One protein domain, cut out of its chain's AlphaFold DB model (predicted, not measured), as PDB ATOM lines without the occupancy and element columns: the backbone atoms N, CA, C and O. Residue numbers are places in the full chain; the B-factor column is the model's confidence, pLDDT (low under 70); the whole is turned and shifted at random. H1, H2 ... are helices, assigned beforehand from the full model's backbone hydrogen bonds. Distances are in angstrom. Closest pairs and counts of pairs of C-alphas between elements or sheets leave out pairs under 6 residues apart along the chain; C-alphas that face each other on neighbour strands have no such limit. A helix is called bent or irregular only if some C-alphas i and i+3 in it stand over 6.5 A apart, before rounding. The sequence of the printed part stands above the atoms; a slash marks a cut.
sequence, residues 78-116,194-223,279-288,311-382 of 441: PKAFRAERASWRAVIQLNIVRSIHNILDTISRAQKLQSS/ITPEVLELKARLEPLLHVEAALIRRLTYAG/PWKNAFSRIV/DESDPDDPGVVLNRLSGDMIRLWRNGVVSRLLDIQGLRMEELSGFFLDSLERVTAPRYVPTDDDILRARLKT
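This is residues 78 to 116, 194 to 223, 279 to 288 and 311 to 382 of the 441 residues of an uncharacterized protein of Panaeolus cyanescens (UniProt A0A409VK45). One long helix, H1, runs the length of the domain, and shorter helices pack round its sides, mostly crossed: H3, H4, H6 and H7 on H1 itself, with H2 and H8 on the kinked helix H5. The printed part has 151 residues with nine named helices, H1 to H9 in chain order, and no named strand; the class is all helix. It is compact, with a radius of gyration of the C-alphas of 16.2 A, and elongated, spanning 54 by 30 by 30 A.

H1, residues 78 to 116, measures 57.0 A from C-alpha 78 at (-37.196, 9.466, -5.360) to C-alpha 116 at (-45.034, 11.367, 51.017), with a kink of 32 degrees near residue 85. H5, residues 318 to 333, measures 19.8 A; it has a kink of 54 degrees near residue 325 and is irregular, C-alphas 324 and 327 being 7.4 A apart. H3, residues 208 to 219, measures 16.3 A. The others are H2, 196 to 204; H4, 280 to 288; H6, 336 to 344; H7, 354 to 358; H8, 360 to 363; and H9, 372 to 377, ending at (-46.362, 7.212, 12.242).

H1 is the hub, touching five helices; the closest C-alphas are Leu 94 and Glu 212 of H3, 6.2 A, Ser 87 and Phe 284 of H4, 6.3 A, Thr 106 and Leu 342 of H6, 7.4 A, Ile 96 and Phe 356 of H7, 6.6 A, and, only just touching with 3 pairs within 8 A, Trp 88 and Ile 375 of H9, 6.4 A. H5 touches H2 at a shallow tilt of 11 degrees, opposite ways, closest at C-alphas 328 and 201, 6.2 A, and touches H8, closest at C-alphas 326 and 361, 6.5 A. O i to N i+4 pairs are each within hydrogen-bond range in H2, H3, H4, H6 and H7, and in 31 of 35 in H1, 10 of 12 in H5 and 1 of 2 in H9; H8 is too short for one.

The C-alphas farthest apart, of Lys 79 and Ser 116, are 57.1 A apart. Cuts leave C-alpha gaps of 14.0 A from 116 to 194, 13.2 A from 223 to 279 and 10.8 A from 288 to 311. Of the links printed whole, none is long. Mean pLDDT of the printed part is 76.9; 36 residues are under 70, among them 279 to 288.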
ATOM      1  N   PRO A  78     -38.074  10.292  -6.190       52.28
ATOM      2  CA  PRO A  78     -37.196   9.466  -5.360       52.28
ATOM      3  C   PRO A  78     -35.920  10.155  -4.851       52.28
ATOM      4  O   PRO A  78     -35.351   9.694  -3.860       52.28
ATOM      5  N   LYS A  79     -35.429  11.215  -5.513       49.22
ATOM      6  CA  LYS A  79     -34.225  11.949  -5.083       49.22
ATOM      7  C   LYS A  79     -34.569  12.963  -4.001       49.22
ATOM      8  O   LYS A  79     -33.918  12.951  -2.957       49.22
ATOM      9  N   ALA A  80     -35.622  13.758  -4.206       52.72
ATOM     10  CA  ALA A  80     -36.163  14.625  -3.158       52.72
ATOM     11  C   ALA A  80     -36.534  13.811  -1.906       52.72
ATOM     12  O   ALA A  80     -36.168  14.181  -0.795       52.72
ATOM     13  N   PHE A  81     -37.143  12.635  -2.092       57.44
ATOM     14  CA  PHE A  81     -37.539  11.757  -0.992       57.44
ATOM     15  C   PHE A  81     -36.355  11.221  -0.165       57.44
ATOM     16  O   PHE A  81     -36.467  11.094   1.053       57.44
ATOM     17  N   ARG A  82     -35.194  10.926  -0.774       54.56
ATOM     18  CA  ARG A  82     -33.990  10.527  -0.010       54.56
ATOM     19  C   ARG A  82     -33.487  11.661   0.887       54.56
ATOM     20  O   ARG A  82     -33.262  11.417   2.066       54.56
ATOM     21  N   ALA A  83     -33.398  12.880   0.355       55.34
ATOM     22  CA  ALA A  83     -33.027  14.059   1.141       55.34
ATOM     23  C   ALA A  83     -34.068  14.381   2.233       55.34
ATOM     24  O   ALA A  83     -33.720  14.822   3.326       55.34
ATOM     25  N   GLU A  84     -35.352  14.117   1.978       64.00
ATOM     26  CA  GLU A  84     -36.410  14.324   2.968       64.00
ATOM     27  C   GLU A  84     -36.361  13.290   4.110       64.00
ATOM     28  O   GLU A  84     -36.565  13.666   5.267       64.00
ATOM     29  N   ARG A  85     -36.012  12.018   3.838       71.25
ATOM     30  CA  ARG A  85     -35.844  10.965   4.867       71.25
ATOM     31  C   ARG A  85     -34.831  11.343   5.953       71.25
ATOM     32  O   ARG A  85     -35.059  11.021   7.118       71.25
ATOM     33  N   ALA A  86     -33.758  12.058   5.605       66.75
ATOM     34  CA  ALA A  86     -32.802  12.575   6.586       66.75
ATOM     35  C   ALA A  86     -33.464  13.544   7.590       66.75
ATOM     36  O   ALA A  86     -33.134  13.523   8.776       66.75
ATOM     37  N   SER A  87     -34.461  14.330   7.154       73.81
ATOM     38  CA  SER A  87     -35.198  15.262   8.026       73.81
ATOM     39  C   SER A  87     -36.151  14.569   8.991       73.81
ATOM     40  O   SER A  87     -36.168  14.874  10.187       73.81
ATOM     41  N   TRP A  88     -36.854  13.541   8.519       79.31
ATOM     42  CA  TRP A  88     -37.726  12.733   9.364       79.31
ATOM     43  C   TRP A  88     -36.971  11.972  10.457       79.31
ATOM     44  O   TRP A  88     -37.533  11.750  11.529       79.31
ATOM     45  N   ARG A  89     -35.684  11.645  10.266       82.38
ATOM     46  CA  ARG A  89     -34.868  10.994  11.305       82.38
ATOM     47  C   ARG A  89     -34.802  11.819  12.592       82.38
ATOM     48  O   ARG A  89     -34.992  11.256  13.667       82.38
ATOM     49  N   ALA A  90     -34.598  13.134  12.491       79.25
ATOM     50  CA  ALA A  90     -34.549  14.022  13.655       79.25
ATOM     51  C   ALA A  90     -35.912  14.126  14.369       79.25
ATOM     52  O   ALA A  90     -35.965  14.148  15.598       79.25
ATOM     53  N   VAL A  91     -37.018  14.129  13.613       81.69
ATOM     54  CA  VAL A  91     -38.391  14.132  14.157       81.69
ATOM     55  C   VAL A  91     -38.696  12.827  14.903       81.69
ATOM     56  O   VAL A  91     -39.221  12.848  16.014       81.69
ATOM     57  N   ILE A  92     -38.324  11.686  14.322       86.94
ATOM     58  CA  ILE A  92     -38.499  10.354  14.918       86.94
ATOM     59  C   ILE A  92     -37.682  10.224  16.208       86.94
ATOM     60  O   ILE A  92     -38.204   9.793  17.235       86.94
ATOM     61  N   GLN A  93     -36.425  10.667  16.183       86.88
ATOM     62  CA  GLN A  93     -35.559  10.702  17.359       86.88
ATOM     63  C   GLN A  93     -36.107  11.625  18.457       86.88
ATOM     64  O   GLN A  93     -36.121  11.230  19.621       86.88
ATOM     65  N   LEU A  94     -36.643  12.802  18.111       84.12
ATOM     66  CA  LEU A  94     -37.291  13.693  19.081       84.12
ATOM     67  C   LEU A  94     -38.524  13.043  19.725       84.12
ATOM     68  O   LEU A  94     -38.722  13.165  20.933       84.12
ATOM     69  N   ASN A  95     -39.330  12.328  18.939       87.19
ATOM     70  CA  ASN A  95     -40.477  11.587  19.457       87.19
ATOM     71  C   ASN A  95     -40.054  10.517  20.466       87.19
ATOM     72  O   ASN A  95     -40.616  10.477  21.555       87.19
ATOM     73  N   ILE A  96     -39.016   9.731  20.160       88.94
ATOM     74  CA  ILE A  96     -38.450   8.732  21.081       88.94
ATOM     75  C   ILE A  96     -37.984   9.378  22.390       88.94
ATOM     76  O   ILE A  96     -38.358   8.915  23.468       88.94
ATOM     77  N   VAL A  97     -37.208  10.466  22.311       86.62
ATOM     78  CA  VAL A  97     -36.715  11.185  23.499       86.62
ATOM     79  C   VAL A  97     -37.880  11.635  24.382       86.62
ATOM     80  O   VAL A  97     -37.847  11.428  25.593       86.62
ATOM     81  N   ARG A  98     -38.959  12.153  23.784       83.69
ATOM     82  CA  ARG A  98     -40.175  12.542  24.512       83.69
ATOM     83  C   ARG A  98     -40.912  11.377  25.139       83.69
ATOM     84  O   ARG A  98     -41.354  11.500  26.280       83.69
ATOM     85  N   SER A  99     -41.044  10.251  24.438       86.50
ATOM     86  CA  SER A  99     -41.634   9.045  25.019       86.50
ATOM     87  C   SER A  99     -40.859   8.624  26.276       86.50
ATOM     88  O   SER A  99     -41.469   8.330  27.301       86.50
ATOM     89  N   ILE A 100     -39.521   8.671  26.231       87.69
ATOM     90  CA  ILE A 100     -38.650   8.350  27.370       87.69
ATOM     91  C   ILE A 100     -38.758   9.398  28.490       87.69
ATOM     92  O   ILE A 100     -38.915   9.010  29.647       87.69
ATOM     93  N   HIS A 101     -38.763  10.700  28.189       85.12
ATOM     94  CA  HIS A 101     -38.983  11.750  29.195       85.12
ATOM     95  C   HIS A 101     -40.338  11.586  29.906       85.12
ATOM     96  O   HIS A 101     -40.379  11.582  31.134       85.12
ATOM     97  N   ASN A 102     -41.422  11.310  29.174       83.88
ATOM     98  CA  ASN A 102     -42.742  11.045  29.760       83.88
ATOM     99  C   ASN A 102     -42.743   9.823  30.702       83.88
ATOM    100  O   ASN A 102     -43.409   9.835  31.744       83.88
ATOM    101  N   ILE A 103     -41.972   8.777  30.384       86.06
ATOM    102  CA  ILE A 103     -41.767   7.623  31.271       86.06
ATOM    103  C   ILE A 103     -41.005   8.047  32.541       86.06
ATOM    104  O   ILE A 103     -41.448   7.754  33.655       86.06
ATOM    105  N   LEU A 104     -39.890   8.771  32.395       86.31
ATOM    106  CA  LEU A 104     -39.056   9.243  33.509       86.31
ATOM    107  C   LEU A 104     -39.806  10.209  34.442       86.31
ATOM    108  O   LEU A 104     -39.676  10.107  35.666       86.31
ATOM    109  N   ASP A 105     -40.646  11.090  33.906       84.06
ATOM    110  CA  ASP A 105     -41.521  11.973  34.682       84.06
ATOM    111  C   ASP A 105     -42.600  11.191  35.431       84.06
ATOM    112  O   ASP A 105     -42.921  11.492  36.583       84.06
ATOM    113  N   THR A 106     -43.143  10.140  34.823       84.62
ATOM    114  CA  THR A 106     -44.132   9.269  35.469       84.62
ATOM    115  C   THR A 106     -43.527   8.504  36.647       84.62
ATOM    116  O   THR A 106     -44.106   8.495  37.737       84.62
ATOM    117  N   ILE A 107     -42.312   7.978  36.484       85.31
ATOM    118  CA  ILE A 107     -41.514   7.408  37.579       85.31
ATOM    119  C   ILE A 107     -41.268   8.467  38.663       85.31
ATOM    120  O   ILE A 107     -41.506   8.215  39.843       85.31
ATOM    121  N   SER A 108     -40.857   9.680  38.284       86.00
ATOM    122  CA  SER A 108     -40.562  10.778  39.220       86.00
ATOM    123  C   SER A 108     -41.778  11.206  40.050       86.00
ATOM    124  O   SER A 108     -41.663  11.415  41.260       86.00
ATOM    125  N   ARG A 109     -42.964  11.279  39.432       84.25
ATOM    126  CA  ARG A 109     -44.235  11.541  40.125       84.25
ATOM    127  C   ARG A 109     -44.556  10.438  41.135       84.25
ATOM    128  O   ARG A 109     -44.889  10.739  42.281       84.25
ATOM    129  N   ALA A 110     -44.380   9.175  40.754       83.56
ATOM    130  CA  ALA A 110     -44.617   8.033  41.633       83.56
ATOM    131  C   ALA A 110     -43.627   7.954  42.815       83.56
ATOM    132  O   ALA A 110     -44.044   7.650  43.934       83.56
ATOM    133  N   GLN A 111     -42.354   8.327  42.619       84.06
ATOM    134  CA  GLN A 111     -41.369   8.473  43.706       84.06
ATOM    135  C   GLN A 111     -41.817   9.514  44.736       84.06
ATOM    136  O   GLN A 111     -41.783   9.261  45.942       84.06
ATOM    137  N   LYS A 112     -42.288  10.676  44.264       81.81
ATOM    138  CA  LYS A 112     -42.782  11.750  45.132       81.81
ATOM    139  C   LYS A 112     -43.969  11.278  45.979       81.81
ATOM    140  O   LYS A 112     -43.970  11.500  47.189       81.81
ATOM    141  N   LEU A 113     -44.912  10.547  45.379       81.06
ATOM    142  CA  LEU A 113     -46.036   9.932  46.095       81.06
ATOM    143  C   LEU A 113     -45.559   8.936  47.167       81.06
ATOM    144  O   LEU A 113     -45.919   9.103  48.332       81.06
ATOM    145  N   GLN A 114     -44.683   7.983  46.824       76.81
ATOM    146  CA  GLN A 114     -44.137   7.008  47.784       76.81
ATOM    147  C   GLN A 114     -43.425   7.694  48.963       76.81
ATOM    148  O   GLN A 114     -43.712   7.377  50.116       76.81
ATOM    149  N   SER A 115     -42.592   8.710  48.698       72.75
ATOM    150  CA  SER A 115     -41.907   9.475  49.754       72.75
ATOM    151  C   SER A 115     -42.867  10.202  50.710       72.75
ATOM    152  O   SER A 115     -42.589  10.291  51.904       72.75
ATOM    153  N   SER A 116     -44.018  10.672  50.212       69.81
ATOM    154  CA  SER A 116     -45.034  11.367  51.017       69.81
ATOM    155  C   SER A 116     -45.875  10.427  51.889       69.81
ATOM    156  O   SER A 116     -46.322  10.815  52.967       69.81
ATOM    157  N   ILE A 194     -40.590   1.307  43.479       76.94
ATOM    158  CA  ILE A 194     -39.651   1.698  42.427       76.94
ATOM    159  C   ILE A 194     -38.278   1.126  42.769       76.94
ATOM    160  O   ILE A 194     -37.696   1.450  43.803       76.94
ATOM    161  N   THR A 195     -37.776   0.237  41.913       80.81
ATOM    162  CA  THR A 195     -36.523  -0.483  42.160       80.81
ATOM    163  C   THR A 195     -35.305   0.443  42.031       80.81
ATOM    164  O   THR A 195     -35.340   1.411  41.264       80.81
ATOM    165  N   PRO A 196     -34.191   0.146  42.732       79.19
ATOM    166  CA  PRO A 196     -32.949   0.912  42.594       79.19
ATOM    167  C   PRO A 196     -32.390   0.881  41.160       79.19
ATOM    168  O   PRO A 196     -31.788   1.852  40.719       79.19
ATOM    169  N   GLU A 197     -32.666  -0.181  40.400       81.88
ATOM    170  CA  GLU A 197     -32.345  -0.296  38.971       81.88
ATOM    171  C   GLU A 197     -33.021   0.801  38.125       81.88
ATOM    172  O   GLU A 197     -32.380   1.425  37.283       81.88
ATOM    173  N   VAL A 198     -34.303   1.096  38.372       81.12
ATOM    174  CA  VAL A 198     -35.032   2.161  37.657       81.12
ATOM    175  C   VAL A 198     -34.493   3.549  38.032       81.12
ATOM    176  O   VAL A 198     -34.481   4.456  37.200       81.12
ATOM    177  N   LEU A 199     -33.996   3.714  39.262       81.25
ATOM    178  CA  LEU A 199     -33.279   4.917  39.700       81.25
ATOM    179  C   LEU A 199     -31.929   5.091  38.988       81.25
ATOM    180  O   LEU A 199     -31.618   6.198  38.553       81.25
ATOM    181  N   GLU A 200     -31.155   4.014  38.838       85.81
ATOM    182  CA  GLU A 200     -29.886   4.026  38.101       85.81
ATOM    183  C   GLU A 200     -30.108   4.361  36.618       85.81
ATOM    184  O   GLU A 200     -29.455   5.256  36.082       85.81
ATOM    185  N   LEU A 201     -31.084   3.711  35.970       84.44
ATOM    186  CA  LEU A 201     -31.460   4.001  34.582       84.44
ATOM    187  C   LEU A 201     -31.903   5.459  34.409       84.44
ATOM    188  O   LEU A 201     -31.479   6.114  33.461       84.44
ATOM    189  N   LYS A 202     -32.691   6.006  35.344       82.44
ATOM    190  CA  LYS A 202     -33.090   7.422  35.333       82.44
ATOM    191  C   LYS A 202     -31.886   8.369  35.383       82.44
ATOM    192  O   LYS A 202     -31.866   9.332  34.625       82.44
ATOM    193  N   ALA A 203     -30.891   8.101  36.232       83.69
ATOM    194  CA  ALA A 203     -29.675   8.915  36.296       83.69
ATOM    195  C   ALA A 203     -28.836   8.800  35.009       83.69
ATOM    196  O   ALA A 203     -28.317   9.791  34.505       83.69
ATOM    197  N   ARG A 204     -28.741   7.599  34.427       85.56
ATOM    198  CA  ARG A 204     -27.979   7.357  33.190       85.56
ATOM    199  C   ARG A 204     -28.631   7.944  31.934       85.56
ATOM    200  O   ARG A 204     -27.923   8.240  30.978       85.56
ATOM    201  N   LEU A 205     -29.951   8.136  31.945       87.56
ATOM    202  CA  LEU A 205     -30.722   8.722  30.842       87.56
ATOM    203  C   LEU A 205     -30.867  10.255  30.923       87.56
ATOM    204  O   LEU A 205     -31.386  10.857  29.986       87.56
ATOM    205  N   GLU A 206     -30.360  10.907  31.977       79.38
ATOM    206  CA  GLU A 206     -30.338  12.374  32.118       79.38
ATOM    207  C   GLU A 206     -29.747  13.140  30.903       79.38
ATOM    208  O   GLU A 206     -30.297  14.187  30.546       79.38
ATOM    209  N   PRO A 207     -28.713  12.646  30.180       83.38
ATOM    210  CA  PRO A 207     -28.191  13.336  28.998       83.38
ATOM    211  C   PRO A 207     -29.202  13.517  27.851       83.38
ATOM    212  O   PRO A 207     -29.005  14.402  27.016       83.38
ATOM    213  N   LEU A 208     -30.309  12.757  27.819       82.38
ATOM    214  CA  LEU A 208     -31.365  12.916  26.806       82.38
ATOM    215  C   LEU A 208     -32.027  14.307  26.821       82.38
ATOM    216  O   LEU A 208     -32.539  14.752  25.795       82.38
ATOM    217  N   LEU A 209     -31.941  15.050  27.928       71.44
ATOM    218  CA  LEU A 209     -32.410  16.438  28.013       71.44
ATOM    219  C   LEU A 209     -31.627  17.368  27.070       71.44
ATOM    220  O   LEU A 209     -32.207  18.220  26.392       71.44
ATOM    221  N   HIS A 210     -30.309  17.168  26.974       79.25
ATOM    222  CA  HIS A 210     -29.447  17.918  26.060       79.25
ATOM    223  C   HIS A 210     -29.718  17.528  24.600       79.25
ATOM    224  O   HIS A 210     -29.733  18.398  23.726       79.25
ATOM    225  N   VAL A 211     -30.018  16.247  24.358       82.25
ATOM    226  CA  VAL A 211     -30.442  15.711  23.055       82.25
ATOM    227  C   VAL A 211     -31.766  16.336  22.606       82.25
ATOM    228  O   VAL A 211     -31.833  16.829  21.484       82.25
ATOM    229  N   GLU A 212     -32.797  16.407  23.461       81.31
ATOM    230  CA  GLU A 212     -34.053  17.098  23.121       81.31
ATOM    231  C   GLU A 212     -33.794  18.570  22.776       81.31
ATOM    232  O   GLU A 212     -34.229  19.044  21.728       81.31
ATOM    233  N   ALA A 213     -33.023  19.288  23.598       73.81
ATOM    234  CA  ALA A 213     -32.690  20.684  23.326       73.81
ATOM    235  C   ALA A 213     -31.877  20.866  22.028       73.81
ATOM    236  O   ALA A 213     -32.023  21.881  21.346       73.81
ATOM    237  N   ALA A 214     -31.005  19.920  21.662       75.06
ATOM    238  CA  ALA A 214     -30.283  19.926  20.390       75.06
ATOM    239  C   ALA A 214     -31.214  19.652  19.195       75.06
ATOM    240  O   ALA A 214     -31.188  20.407  18.222       75.06
ATOM    241  N   LEU A 215     -32.076  18.637  19.287       75.88
ATOM    242  CA  LEU A 215     -33.049  18.285  18.249       75.88
ATOM    243  C   LEU A 215     -34.062  19.412  18.017       75.88
ATOM    244  O   LEU A 215     -34.287  19.794  16.871       75.88
ATOM    245  N   ILE A 216     -34.605  20.014  19.082       72.31
ATOM    246  CA  ILE A 216     -35.502  21.174  18.970       72.31
ATOM    247  C   ILE A 216     -34.781  22.336  18.285       72.31
ATOM    248  O   ILE A 216     -35.308  22.856  17.311       72.31
ATOM    249  N   ARG A 217     -33.556  22.700  18.695       70.81
ATOM    250  CA  ARG A 217     -32.785  23.779  18.037       70.81
ATOM    251  C   ARG A 217     -32.490  23.509  16.555       70.81
ATOM    252  O   ARG A 217     -32.442  24.459  15.781       70.81
ATOM    253  N   ARG A 218     -32.321  22.244  16.143       66.31
ATOM    254  CA  ARG A 218     -32.175  21.861  14.723       66.31
ATOM    255  C   ARG A 218     -33.514  21.895  13.953       66.31
ATOM    256  O   ARG A 218     -33.495  22.062  12.739       66.31
ATOM    257  N   LEU A 219     -34.660  21.787  14.635       64.56
ATOM    258  CA  LEU A 219     -36.013  21.853  14.051       64.56
ATOM    259  C   LEU A 219     -36.635  23.267  14.074       64.56
ATOM    260  O   LEU A 219     -37.457  23.589  13.217       64.56
ATOM    261  N   THR A 220     -36.248  24.124  15.023       58.91
ATOM    262  CA  THR A 220     -36.717  25.511  15.172       58.91
ATOM    263  C   THR A 220     -35.559  26.482  14.931       58.91
ATOM    264  O   THR A 220     -34.735  26.711  15.818       58.91
ATOM    265  N   TYR A 221     -35.481  27.044  13.724       45.91
ATOM    266  CA  TYR A 221     -34.349  27.865  13.289       45.91
ATOM    267  C   TYR A 221     -34.175  29.163  14.102       45.91
ATOM    268  O   TYR A 221     -35.091  29.981  14.208       45.91
ATOM    269  N   ALA A 222     -32.955  29.393  14.593       36.75
ATOM    270  CA  ALA A 222     -32.539  30.648  15.214       36.75
ATOM    271  C   ALA A 222     -32.338  31.740  14.146       36.75
ATOM    272  O   ALA A 222     -31.229  31.980  13.675       36.75
ATOM    273  N   GLY A 223     -33.435  32.387  13.750       35.84
ATOM    274  CA  GLY A 223     -33.431  33.460  12.751       35.84
ATOM    275  C   GLY A 223     -34.757  33.663  12.011       35.84
ATOM    276  O   GLY A 223     -34.842  34.555  11.172       35.84
ATOM    277  N   PRO A 279     -40.996  26.748   5.377       57.50
ATOM    278  CA  PRO A 279     -40.486  25.470   4.912       57.50
ATOM    279  C   PRO A 279     -39.335  25.024   5.819       57.50
ATOM    280  O   PRO A 279     -38.158  25.167   5.489       57.50
ATOM    281  N   TRP A 280     -39.677  24.447   6.970       53.72
ATOM    282  CA  TRP A 280     -38.754  23.749   7.865       53.72
ATOM    283  C   TRP A 280     -37.997  22.646   7.113       53.72
ATOM    284  O   TRP A 280     -36.811  22.453   7.351       53.72
ATOM    285  N   LYS A 281     -38.630  22.040   6.096       55.44
ATOM    286  CA  LYS A 281     -38.003  21.152   5.103       55.44
ATOM    287  C   LYS A 281     -36.843  21.821   4.334       55.44
ATOM    288  O   LYS A 281     -35.816  21.187   4.113       55.44
ATOM    289  N   ASN A 282     -36.954  23.112   3.994       52.06
ATOM    290  CA  ASN A 282     -35.884  23.892   3.346       52.06
ATOM    291  C   ASN A 282     -34.825  24.391   4.340       52.06
ATOM    292  O   ASN A 282     -33.664  24.548   3.973       52.06
ATOM    293  N   ALA A 283     -35.202  24.661   5.593       51.47
ATOM    294  CA  ALA A 283     -34.231  24.946   6.649       51.47
ATOM    295  C   ALA A 283     -33.383  23.699   6.952       51.47
ATOM    296  O   ALA A 283     -32.157  23.783   6.997       51.47
ATOM    297  N   PHE A 284     -34.022  22.533   7.058       51.00
ATOM    298  CA  PHE A 284     -33.353  21.263   7.304       51.00
ATOM    299  C   PHE A 284     -32.451  20.855   6.136       51.00
ATOM    300  O   PHE A 284     -31.293  20.532   6.366       51.00
ATOM    301  N   SER A 285     -32.911  20.942   4.881       49.19
ATOM    302  CA  SER A 285     -32.070  20.590   3.726       49.19
ATOM    303  C   SER A 285     -30.852  21.508   3.554       49.19
ATOM    304  O   SER A 285     -29.807  21.037   3.114       49.19
ATOM    305  N   ARG A 286     -30.923  22.782   3.968       50.69
ATOM    306  CA  ARG A 286     -29.748  23.676   4.040       50.69
ATOM    307  C   ARG A 286     -28.770  23.296   5.152       50.69
ATOM    308  O   ARG A 286     -27.570  23.432   4.956       50.69
ATOM    309  N   ILE A 287     -29.267  22.831   6.299       45.09
ATOM    310  CA  ILE A 287     -28.429  22.373   7.420       45.09
ATOM    311  C   ILE A 287     -27.765  21.027   7.083       45.09
ATOM    312  O   ILE A 287     -26.577  20.858   7.340       45.09
ATOM    313  N   VAL A 288     -28.498  20.106   6.447       45.53
ATOM    314  CA  VAL A 288     -27.983  18.813   5.957       45.53
ATOM    315  C   VAL A 288     -26.911  18.997   4.894       45.53
ATOM    316  O   VAL A 288     -25.864  18.370   4.976       45.53
ATOM    317  N   ASP A 311     -22.651  14.122  12.699       68.12
ATOM    318  CA  ASP A 311     -21.198  14.021  12.861       68.12
ATOM    319  C   ASP A 311     -20.887  12.860  13.813       68.12
ATOM    320  O   ASP A 311     -20.938  13.003  15.031       68.12
ATOM    321  N   GLU A 312     -20.589  11.687  13.250       65.81
ATOM    322  CA  GLU A 312     -20.203  10.484  14.007       65.81
ATOM    323  C   GLU A 312     -18.869  10.680  14.775       65.81
ATOM    324  O   GLU A 312     -18.522   9.868  15.635       65.81
ATOM    325  N   SER A 313     -18.147  11.781  14.512       72.00
ATOM    326  CA  SER A 313     -16.952  12.227  15.243       72.00
ATOM    327  C   SER A 313     -17.273  13.082  16.478       72.00
ATOM    328  O   SER A 313     -16.420  13.189  17.362       72.00
ATOM    329  N   ASP A 314     -18.459  13.697  16.548       78.19
ATOM    330  CA  ASP A 314     -18.896  14.524  17.678       78.19
ATOM    331  C   ASP A 314     -19.578  13.638  18.744       78.19
ATOM    332  O   ASP A 314     -20.678  13.121  18.519       78.19
ATOM    333  N   PRO A 315     -18.962  13.435  19.926       76.25
ATOM    334  CA  PRO A 315     -19.531  12.588  20.971       76.25
ATOM    335  C   PRO A 315     -20.814  13.158  21.595       76.25
ATOM    336  O   PRO A 315     -21.542  12.396  22.237       76.25
ATOM    337  N   ASP A 316     -21.080  14.457  21.416       78.25
ATOM    338  CA  ASP A 316     -22.270  15.153  21.909       78.25
ATOM    339  C   ASP A 316     -23.362  15.301  20.826       78.25
ATOM    340  O   ASP A 316     -24.443  15.838  21.104       78.25
ATOM    341  N   ASP A 317     -23.145  14.789  19.604       83.00
ATOM    342  CA  ASP A 317     -24.187  14.782  18.578       83.00
ATOM    343  C   ASP A 317     -25.372  13.891  19.022       83.00
ATOM    344  O   ASP A 317     -25.184  12.749  19.467       83.00
ATOM    345  N   PRO A 318     -26.626  14.376  18.909       81.44
ATOM    346  CA  PRO A 318     -27.801  13.657  19.397       81.44
ATOM    347  C   PRO A 318     -27.971  12.255  18.797       81.44
ATOM    348  O   PRO A 318     -28.515  11.387  19.478       81.44
ATOM    349  N   GLY A 319     -27.500  11.997  17.570       83.00
ATOM    350  CA  GLY A 319     -27.516  10.661  16.974       83.00
ATOM    351  C   GLY A 319     -26.584   9.683  17.697       83.00
ATOM    352  O   GLY A 319     -26.980   8.549  17.983       83.00
ATOM    353  N   VAL A 320     -25.378  10.136  18.056       85.50
ATOM    354  CA  VAL A 320     -24.364   9.354  18.783       85.50
ATOM    355  C   VAL A 320     -24.809   9.103  20.226       85.50
ATOM    356  O   VAL A 320     -24.774   7.961  20.700       85.50
ATOM    357  N   VAL A 321     -25.312  10.137  20.912       87.31
ATOM    358  CA  VAL A 321     -25.816  10.026  22.292       87.31
ATOM    359  C   VAL A 321     -27.027   9.087  22.374       87.31
ATOM    360  O   VAL A 321     -27.078   8.233  23.262       87.31
ATOM    361  N   LEU A 322     -27.971   9.165  21.425       88.81
ATOM    362  CA  LEU A 322     -29.115   8.244  21.362       88.81
ATOM    363  C   LEU A 322     -28.695   6.793  21.142       88.81
ATOM    364  O   LEU A 322     -29.220   5.901  21.810       88.81
ATOM    365  N   ASN A 323     -27.737   6.547  20.245       89.44
ATOM    366  CA  ASN A 323     -27.200   5.209  20.031       89.44
ATOM    367  C   ASN A 323     -26.546   4.657  21.309       89.44
ATOM    368  O   ASN A 323     -26.798   3.516  21.696       89.44
ATOM    369  N   ARG A 324     -25.768   5.486  22.018       89.62
ATOM    370  CA  ARG A 324     -25.096   5.116  23.275       89.62
ATOM    371  C   ARG A 324     -26.077   4.769  24.401       89.62
ATOM    372  O   ARG A 324     -25.807   3.855  25.176       89.62
ATOM    373  N   LEU A 325     -27.202   5.481  24.486       90.62
ATOM    374  CA  LEU A 325     -28.230   5.290  25.519       90.62
ATOM    375  C   LEU A 325     -29.326   4.281  25.132       90.62
ATOM    376  O   LEU A 325     -30.170   3.942  25.964       90.62
ATOM    377  N   SER A 326     -29.305   3.756  23.903       92.00
ATOM    378  CA  SER A 326     -30.296   2.808  23.365       92.00
ATOM    379  C   SER A 326     -30.565   1.614  24.286       92.00
ATOM    380  O   SER A 326     -31.718   1.323  24.608       92.00
ATOM    381  N   GLY A 327     -29.510   0.969  24.789       90.38
ATOM    382  CA  GLY A 327     -29.614  -0.171  25.700       90.38
ATOM    383  C   GLY A 327     -30.290   0.169  27.034       90.38
ATOM    384  O   GLY A 327     -31.029  -0.658  27.567       90.38
ATOM    385  N   ASP A 328     -30.095   1.383  27.551       91.06
ATOM    386  CA  ASP A 328     -30.728   1.841  28.792       91.06
ATOM    387  C   ASP A 328     -32.198   2.217  28.562       91.06
ATOM    388  O   ASP A 328     -33.055   1.863  29.373       91.06
ATOM    389  N   MET A 329     -32.520   2.832  27.416       90.44
ATOM    390  CA  MET A 329     -33.903   3.089  26.990       90.44
ATOM    391  C   MET A 329     -34.691   1.778  26.812       90.44
ATOM    392  O   MET A 329     -35.816   1.666  27.296       90.44
ATOM    393  N   ILE A 330     -34.084   0.749  26.204       91.19
ATOM    394  CA  ILE A 330     -34.690  -0.586  26.047       91.19
ATOM    395  C   ILE A 330     -34.916  -1.259  27.409       91.19
ATOM    396  O   ILE A 330     -35.972  -1.856  27.628       91.19
ATOM    397  N   ARG A 331     -33.953  -1.166  28.338       90.19
ATOM    398  CA  ARG A 331     -34.099  -1.698  29.708       90.19
ATOM    399  C   ARG A 331     -35.213  -0.999  30.478       90.19
ATOM    400  O   ARG A 331     -35.983  -1.676  31.152       90.19
ATOM    401  N   LEU A 332     -35.323   0.325  30.350       90.06
ATOM    402  CA  LEU A 332     -36.396   1.107  30.960       90.06
ATOM    403  C   LEU A 332     -37.767   0.693  30.404       90.06
ATOM    404  O   LEU A 332     -38.683   0.436  31.181       90.06
ATOM    405  N   TRP A 333     -37.888   0.579  29.077       89.44
ATOM    406  CA  TRP A 333     -39.136   0.216  28.399       89.44
ATOM    407  C   TRP A 333     -39.602  -1.207  28.734       89.44
ATOM    408  O   TRP A 333     -40.765  -1.422  29.064       89.44
ATOM    409  N   ARG A 334     -38.683  -2.182  28.746       89.44
ATOM    410  CA  ARG A 334     -38.987  -3.588  29.075       89.44
ATOM    411  C   ARG A 334     -39.178  -3.856  30.576       89.44
ATOM    412  O   ARG A 334     -39.410  -5.002  30.961       89.44
ATOM    413  N   ASN A 335     -39.069  -2.847  31.441       88.94
ATOM    414  CA  ASN A 335     -39.177  -3.048  32.882       88.94
ATOM    415  C   ASN A 335     -40.645  -3.216  33.322       88.94
ATOM    416  O   ASN A 335     -41.465  -2.305  33.209       88.94
ATOM    417  N   GLY A 336     -40.976  -4.368  33.913       85.50
ATOM    418  CA  GLY A 336     -42.342  -4.669  34.359       85.50
ATOM    419  C   GLY A 336     -42.887  -3.760  35.473       85.50
ATOM    420  O   GLY A 336     -44.100  -3.697  35.655       85.50
ATOM    421  N   VAL A 337     -42.038  -3.048  36.226       86.94
ATOM    422  CA  VAL A 337     -42.485  -1.987  37.154       86.94
ATOM    423  C   VAL A 337     -42.952  -0.761  36.377       86.94
ATOM    424  O   VAL A 337     -43.977  -0.182  36.730       86.94
ATOM    425  N   VAL A 338     -42.230  -0.395  35.316       86.12
ATOM    426  CA  VAL A 338     -42.537   0.760  34.466       86.12
ATOM    427  C   VAL A 338     -43.829   0.528  33.690       86.12
ATOM    428  O   VAL A 338     -44.716   1.369  33.781       86.12
ATOM    429  N   SER A 339     -43.994  -0.626  33.034       85.75
ATOM    430  CA  SER A 339     -45.247  -0.982  32.341       85.75
ATOM    431  C   SER A 339     -46.459  -0.881  33.279       85.75
ATOM    432  O   SER A 339     -47.351  -0.078  33.018       85.75
ATOM    433  N   ARG A 340     -46.439  -1.553  34.443       85.12
ATOM    434  CA  ARG A 340     -47.539  -1.449  35.421       85.12
ATOM    435  C   ARG A 340     -47.782  -0.022  35.909       85.12
ATOM    436  O   ARG A 340     -48.910   0.323  36.244       85.12
ATOM    437  N   LEU A 341     -46.739   0.803  36.012       85.19
ATOM    438  CA  LEU A 341     -46.888   2.192  36.437       85.19
ATOM    439  C   LEU A 341     -47.561   3.052  35.357       85.19
ATOM    440  O   LEU A 341     -48.389   3.895  35.700       85.19
ATOM    441  N   LEU A 342     -47.239   2.829  34.079       83.62
ATOM    442  CA  LEU A 342     -47.896   3.483  32.943       83.62
ATOM    443  C   LEU A 342     -49.376   3.079  32.859       83.62
ATOM    444  O   LEU A 342     -50.229   3.963  32.755       83.62
ATOM    445  N   ASP A 343     -49.680   1.785  33.032       82.31
ATOM    446  CA  ASP A 343     -51.051   1.251  33.077       82.31
ATOM    447  C   ASP A 343     -51.882   1.927  34.184       82.31
ATOM    448  O   ASP A 343     -52.975   2.436  33.938       82.31
ATOM    449  N   ILE A 344     -51.341   2.002  35.410       83.06
ATOM    450  CA  ILE A 344     -51.998   2.642  36.567       83.06
ATOM    451  C   ILE A 344     -52.227   4.146  36.341       83.06
ATOM    452  O   ILE A 344     -53.156   4.725  36.905       83.06
ATOM    453  N   GLN A 345     -51.381   4.799  35.544       75.38
ATOM    454  CA  GLN A 345     -51.504   6.218  35.205       75.38
ATOM    455  C   GLN A 345     -52.369   6.469  33.958       75.38
ATOM    456  O   GLN A 345     -52.550   7.627  33.588       75.38
ATOM    457  N   GLY A 346     -52.909   5.423  33.319       73.44
ATOM    458  CA  GLY A 346     -53.728   5.541  32.109       73.44
ATOM    459  C   GLY A 346     -52.962   6.059  30.887       73.44
ATOM    460  O   GLY A 346     -53.572   6.576  29.950       73.44
ATOM    461  N   LEU A 347     -51.628   5.963  30.892       71.19
ATOM    462  CA  LEU A 347     -50.779   6.482  29.824       71.19
ATOM    463  C   LEU A 347     -50.688   5.477  28.674       71.19
ATOM    464  O   LEU A 347     -49.786   4.643  28.626       71.19
ATOM    465  N   ARG A 348     -51.611   5.599  27.715       67.69
ATOM    466  CA  ARG A 348     -51.538   4.899  26.426       67.69
ATOM    467  C   ARG A 348     -50.362   5.410  25.597       67.69
ATOM    468  O   ARG A 348     -50.426   6.465  24.963       67.69
ATOM    469  N   MET A 349     -49.276   4.646  25.601       65.44
ATOM    470  CA  MET A 349     -48.043   4.972  24.882       65.44
ATOM    471  C   MET A 349     -48.228   4.950  23.358       65.44
ATOM    472  O   MET A 349     -47.450   5.579  22.640       65.44
ATOM    473  N   GLU A 350     -49.293   4.322  22.861       60.59
ATOM    474  CA  GLU A 350     -49.755   4.369  21.470       60.59
ATOM    475  C   GLU A 350     -49.988   5.809  20.983       60.59
ATOM    476  O   GLU A 350     -49.813   6.098  19.801       60.59
ATOM    477  N   GLU A 351     -50.329   6.735  21.886       60.00
ATOM    478  CA  GLU A 351     -50.549   8.151  21.568       60.00
ATOM    479  C   GLU A 351     -49.245   8.982  21.551       60.00
ATOM    480  O   GLU A 351     -49.205  10.072  20.971       60.00
ATOM    481  N   LEU A 352     -48.170   8.451  22.150       59.78
ATOM    482  CA  LEU A 352     -46.890   9.124  22.421       59.78
ATOM    483  C   LEU A 352     -45.686   8.504  21.687       59.78
ATOM    484  O   LEU A 352     -44.548   8.865  21.982       59.78
ATOM    485  N   SER A 353     -45.925   7.634  20.702       64.12
ATOM    486  CA  SER A 353     -44.925   6.922  19.874       64.12
ATOM    487  C   SER A 353     -44.346   5.608  20.429       64.12
ATOM    488  O   SER A 353     -43.230   5.226  20.080       64.12
ATOM    489  N   GLY A 354     -45.112   4.857  21.230       69.06
ATOM    490  CA  GLY A 354     -44.708   3.548  21.776       69.06
ATOM    491  C   GLY A 354     -44.211   2.532  20.733       69.06
ATOM    492  O   GLY A 354     -43.288   1.776  21.007       69.06
ATOM    493  N   PHE A 355     -44.712   2.588  19.497       78.62
ATOM    494  CA  PHE A 355     -44.249   1.736  18.393       78.62
ATOM    495  C   PHE A 355     -42.760   1.945  18.020       78.62
ATOM    496  O   PHE A 355     -42.105   1.012  17.552       78.62
ATOM    497  N   PHE A 356     -42.188   3.139  18.253       85.75
ATOM    498  CA  PHE A 356     -40.741   3.349  18.123       85.75
ATOM    499  C   PHE A 356     -39.964   2.770  19.310       85.75
ATOM    500  O   PHE A 356     -38.808   2.388  19.130       85.75
ATOM    501  N   LEU A 357     -40.578   2.665  20.497       86.25
ATOM    502  CA  LEU A 357     -39.937   2.091  21.685       86.25
ATOM    503  C   LEU A 357     -39.661   0.589  21.518       86.25
ATOM    504  O   LEU A 357     -38.605   0.101  21.920       86.25
ATOM    505  N   ASP A 358     -40.547  -0.127  20.828       87.31
ATOM    506  CA  ASP A 358     -40.331  -1.534  20.466       87.31
ATOM    507  C   ASP A 358     -39.240  -1.711  19.394       87.31
ATOM    508  O   ASP A 358     -38.576  -2.746  19.341       87.31
ATOM    509  N   SER A 359     -39.018  -0.681  18.568       89.06
ATOM    510  CA  SER A 359     -38.019  -0.652  17.490       89.06
ATOM    511  C   SER A 359     -36.705   0.055  17.862       89.06
ATOM    512  O   SER A 359     -35.903   0.290  16.958       89.06
ATOM    513  N   LEU A 360     -36.467   0.399  19.141       90.12
ATOM    514  CA  LEU A 360     -35.357   1.267  19.586       90.12
ATOM    515  C   LEU A 360     -34.012   0.944  18.929       90.12
ATOM    516  O   LEU A 360     -33.403   1.827  18.340       90.12
ATOM    517  N   GLU A 361     -33.604  -0.324  18.948       89.50
ATOM    518  CA  GLU A 361     -32.344  -0.813  18.369       89.50
ATOM    519  C   GLU A 361     -32.152  -0.417  16.891       89.50
ATOM    520  O   GLU A 361     -31.054  -0.047  16.479       89.50
ATOM    521  N   ARG A 362     -33.231  -0.418  16.097       91.06
ATOM    522  CA  ARG A 362     -33.218  -0.023  14.681       91.06
ATOM    523  C   ARG A 362     -33.193   1.495  14.503       91.06
ATOM    524  O   ARG A 362     -32.487   1.989  13.630       91.06
ATOM    525  N   VAL A 363     -33.980   2.227  15.293       88.44
ATOM    526  CA  VAL A 363     -34.197   3.679  15.124       88.44
ATOM    527  C   VAL A 363     -33.119   4.545  15.793       88.44
ATOM    528  O   VAL A 363     -32.938   5.705  15.418       88.44
ATOM    529  N   THR A 364     -32.367   3.996  16.751       89.06
ATOM    530  CA  THR A 364     -31.189   4.655  17.340       89.06
ATOM    531  C   THR A 364     -29.884   4.326  16.618       89.06
ATOM    532  O   THR A 364     -28.873   4.950  16.922       89.06
ATOM    533  N   ALA A 365     -29.876   3.379  15.672       88.06
ATOM    534  CA  ALA A 365     -28.660   2.962  14.974       88.06
ATOM    535  C   ALA A 365     -27.971   4.143  14.244       88.06
ATOM    536  O   ALA A 365     -28.665   4.986  13.661       88.06
ATOM    537  N   PRO A 366     -26.623   4.209  14.185       81.62
ATOM    538  CA  PRO A 366     -25.913   5.348  13.588       81.62
ATOM    539  C   PRO A 366     -26.261   5.589  12.116       81.62
ATOM    540  O   PRO A 366     -26.450   6.729  11.698       81.62
ATOM    541  N   ARG A 367     -26.472   4.510  11.353       84.06
ATOM    542  CA  ARG A 367     -26.872   4.539   9.934       84.06
ATOM    543  C   ARG A 367     -28.374   4.281   9.725       84.06
ATOM    544  O   ARG A 367     -28.778   3.794   8.673       84.06
ATOM    545  N   TYR A 368     -29.210   4.582  10.725       85.00
ATOM    546  CA  TYR A 368     -30.668   4.502  10.592       85.00
ATOM    547  C   TYR A 368     -31.175   5.436   9.482       85.00
ATOM    548  O   TYR A 368     -30.893   6.636   9.487       85.00
ATOM    549  N   VAL A 369     -31.967   4.880   8.565       84.19
ATOM    550  CA  VAL A 369     -32.727   5.609   7.547       84.19
ATOM    551  C   VAL A 369     -34.214   5.325   7.792       84.19
ATOM    552  O   VAL A 369     -34.595   4.151   7.773       84.19
ATOM    553  N   PRO A 370     -35.059   6.350   8.018       86.88
ATOM    554  CA  PRO A 370     -36.492   6.158   8.208       86.88
ATOM    555  C   PRO A 370     -37.161   5.438   7.042       86.88
ATOM    556  O   PRO A 370     -36.992   5.812   5.877       86.88
ATOM    557  N   THR A 371     -37.957   4.422   7.365       85.81
ATOM    558  CA  THR A 371     -38.874   3.818   6.401       85.81
ATOM    559  C   THR A 371     -40.111   4.694   6.237       85.81
ATOM    560  O   THR A 371     -40.439   5.520   7.088       85.81
ATOM    561  N   ASP A 372     -40.832   4.497   5.143       81.75
ATOM    562  CA  ASP A 372     -42.068   5.212   4.822       81.75
ATOM    563  C   ASP A 372     -43.114   5.009   5.940       81.75
ATOM    564  O   ASP A 372     -43.827   5.930   6.325       81.75
ATOM    565  N   ASP A 373     -43.114   3.816   6.539       82.81
ATOM    566  CA  ASP A 373     -43.951   3.403   7.668       82.81
ATOM    567  C   ASP A 373     -43.517   4.033   9.015       82.81
ATOM    568  O   ASP A 373     -44.341   4.245   9.907       82.81
ATOM    569  N   ASP A 374     -42.235   4.393   9.167       86.50
ATOM    570  CA  ASP A 374     -41.760   5.215  10.290       86.50
ATOM    571  C   ASP A 374     -42.206   6.674  10.129       86.50
ATOM    572  O   ASP A 374     -42.643   7.297  11.095       86.50
ATOM    573  N   ILE A 375     -42.124   7.215   8.908       82.25
ATOM    574  CA  ILE A 375     -42.527   8.592   8.587       82.25
ATOM    575  C   ILE A 375     -44.024   8.781   8.833       82.25
ATOM    576  O   ILE A 375     -44.413   9.696   9.552       82.25
ATOM    577  N   LEU A 376     -44.859   7.876   8.311       79.56
ATOM    578  CA  LEU A 376     -46.318   7.944   8.451       79.56
ATOM    579  C   LEU A 376     -46.807   7.867   9.904       79.56
ATOM    580  O   LEU A 376     -47.894   8.360  10.206       79.56
ATOM    581  N   ARG A 377     -46.029   7.262  10.810       79.31
ATOM    582  CA  ARG A 377     -46.362   7.212  12.242       79.31
ATOM    583  C   ARG A 377     -45.654   8.278  13.082       79.31
ATOM    584  O   ARG A 377     -45.988   8.434  14.257       79.31
ATOM    585  N   ALA A 378     -44.690   9.014  12.531       81.19
ATOM    586  CA  ALA A 378     -43.982  10.061  13.255       81.19
ATOM    587  C   ALA A 378     -44.940  11.214  13.602       81.19
ATOM    588  O   ALA A 378     -45.354  11.987  12.742       81.19
ATOM    589  N   ARG A 379     -45.282  11.361  14.887       75.62
ATOM    590  CA  ARG A 379     -46.159  12.442  15.346       75.62
ATOM    591  C   ARG A 379     -45.417  13.779  15.279       75.62
ATOM    592  O   ARG A 379     -44.407  13.969  15.948       75.62
ATOM    593  N   LEU A 380     -45.938  14.721  14.502       70.19
ATOM    594  CA  LEU A 380     -45.452  16.097  14.448       70.19
ATOM    595  C   LEU A 380     -46.656  17.038  14.473       70.19
ATOM    596  O   LEU A 380     -47.546  16.931  13.633       70.19
ATOM    597  N   LYS A 381     -46.706  17.958  15.441       63.97
ATOM    598  CA  LYS A 381     -47.787  18.947  15.505       63.97
ATOM    599  C   LYS A 381     -47.490  20.071  14.516       63.97
ATOM    600  O   LYS A 381     -46.421  20.673  14.573       63.97
ATOM    601  N   THR A 382     -48.424  20.373  13.626       53.31
ATOM    602  CA  THR A 382     -48.308  21.504  12.697       53.31
ATOM    603  C   THR A 382     -48.984  22.749  13.263       53.31
ATOM    604  O   THR A 382     -50.085  22.671  13.807       53.31
TER     605      THR A 382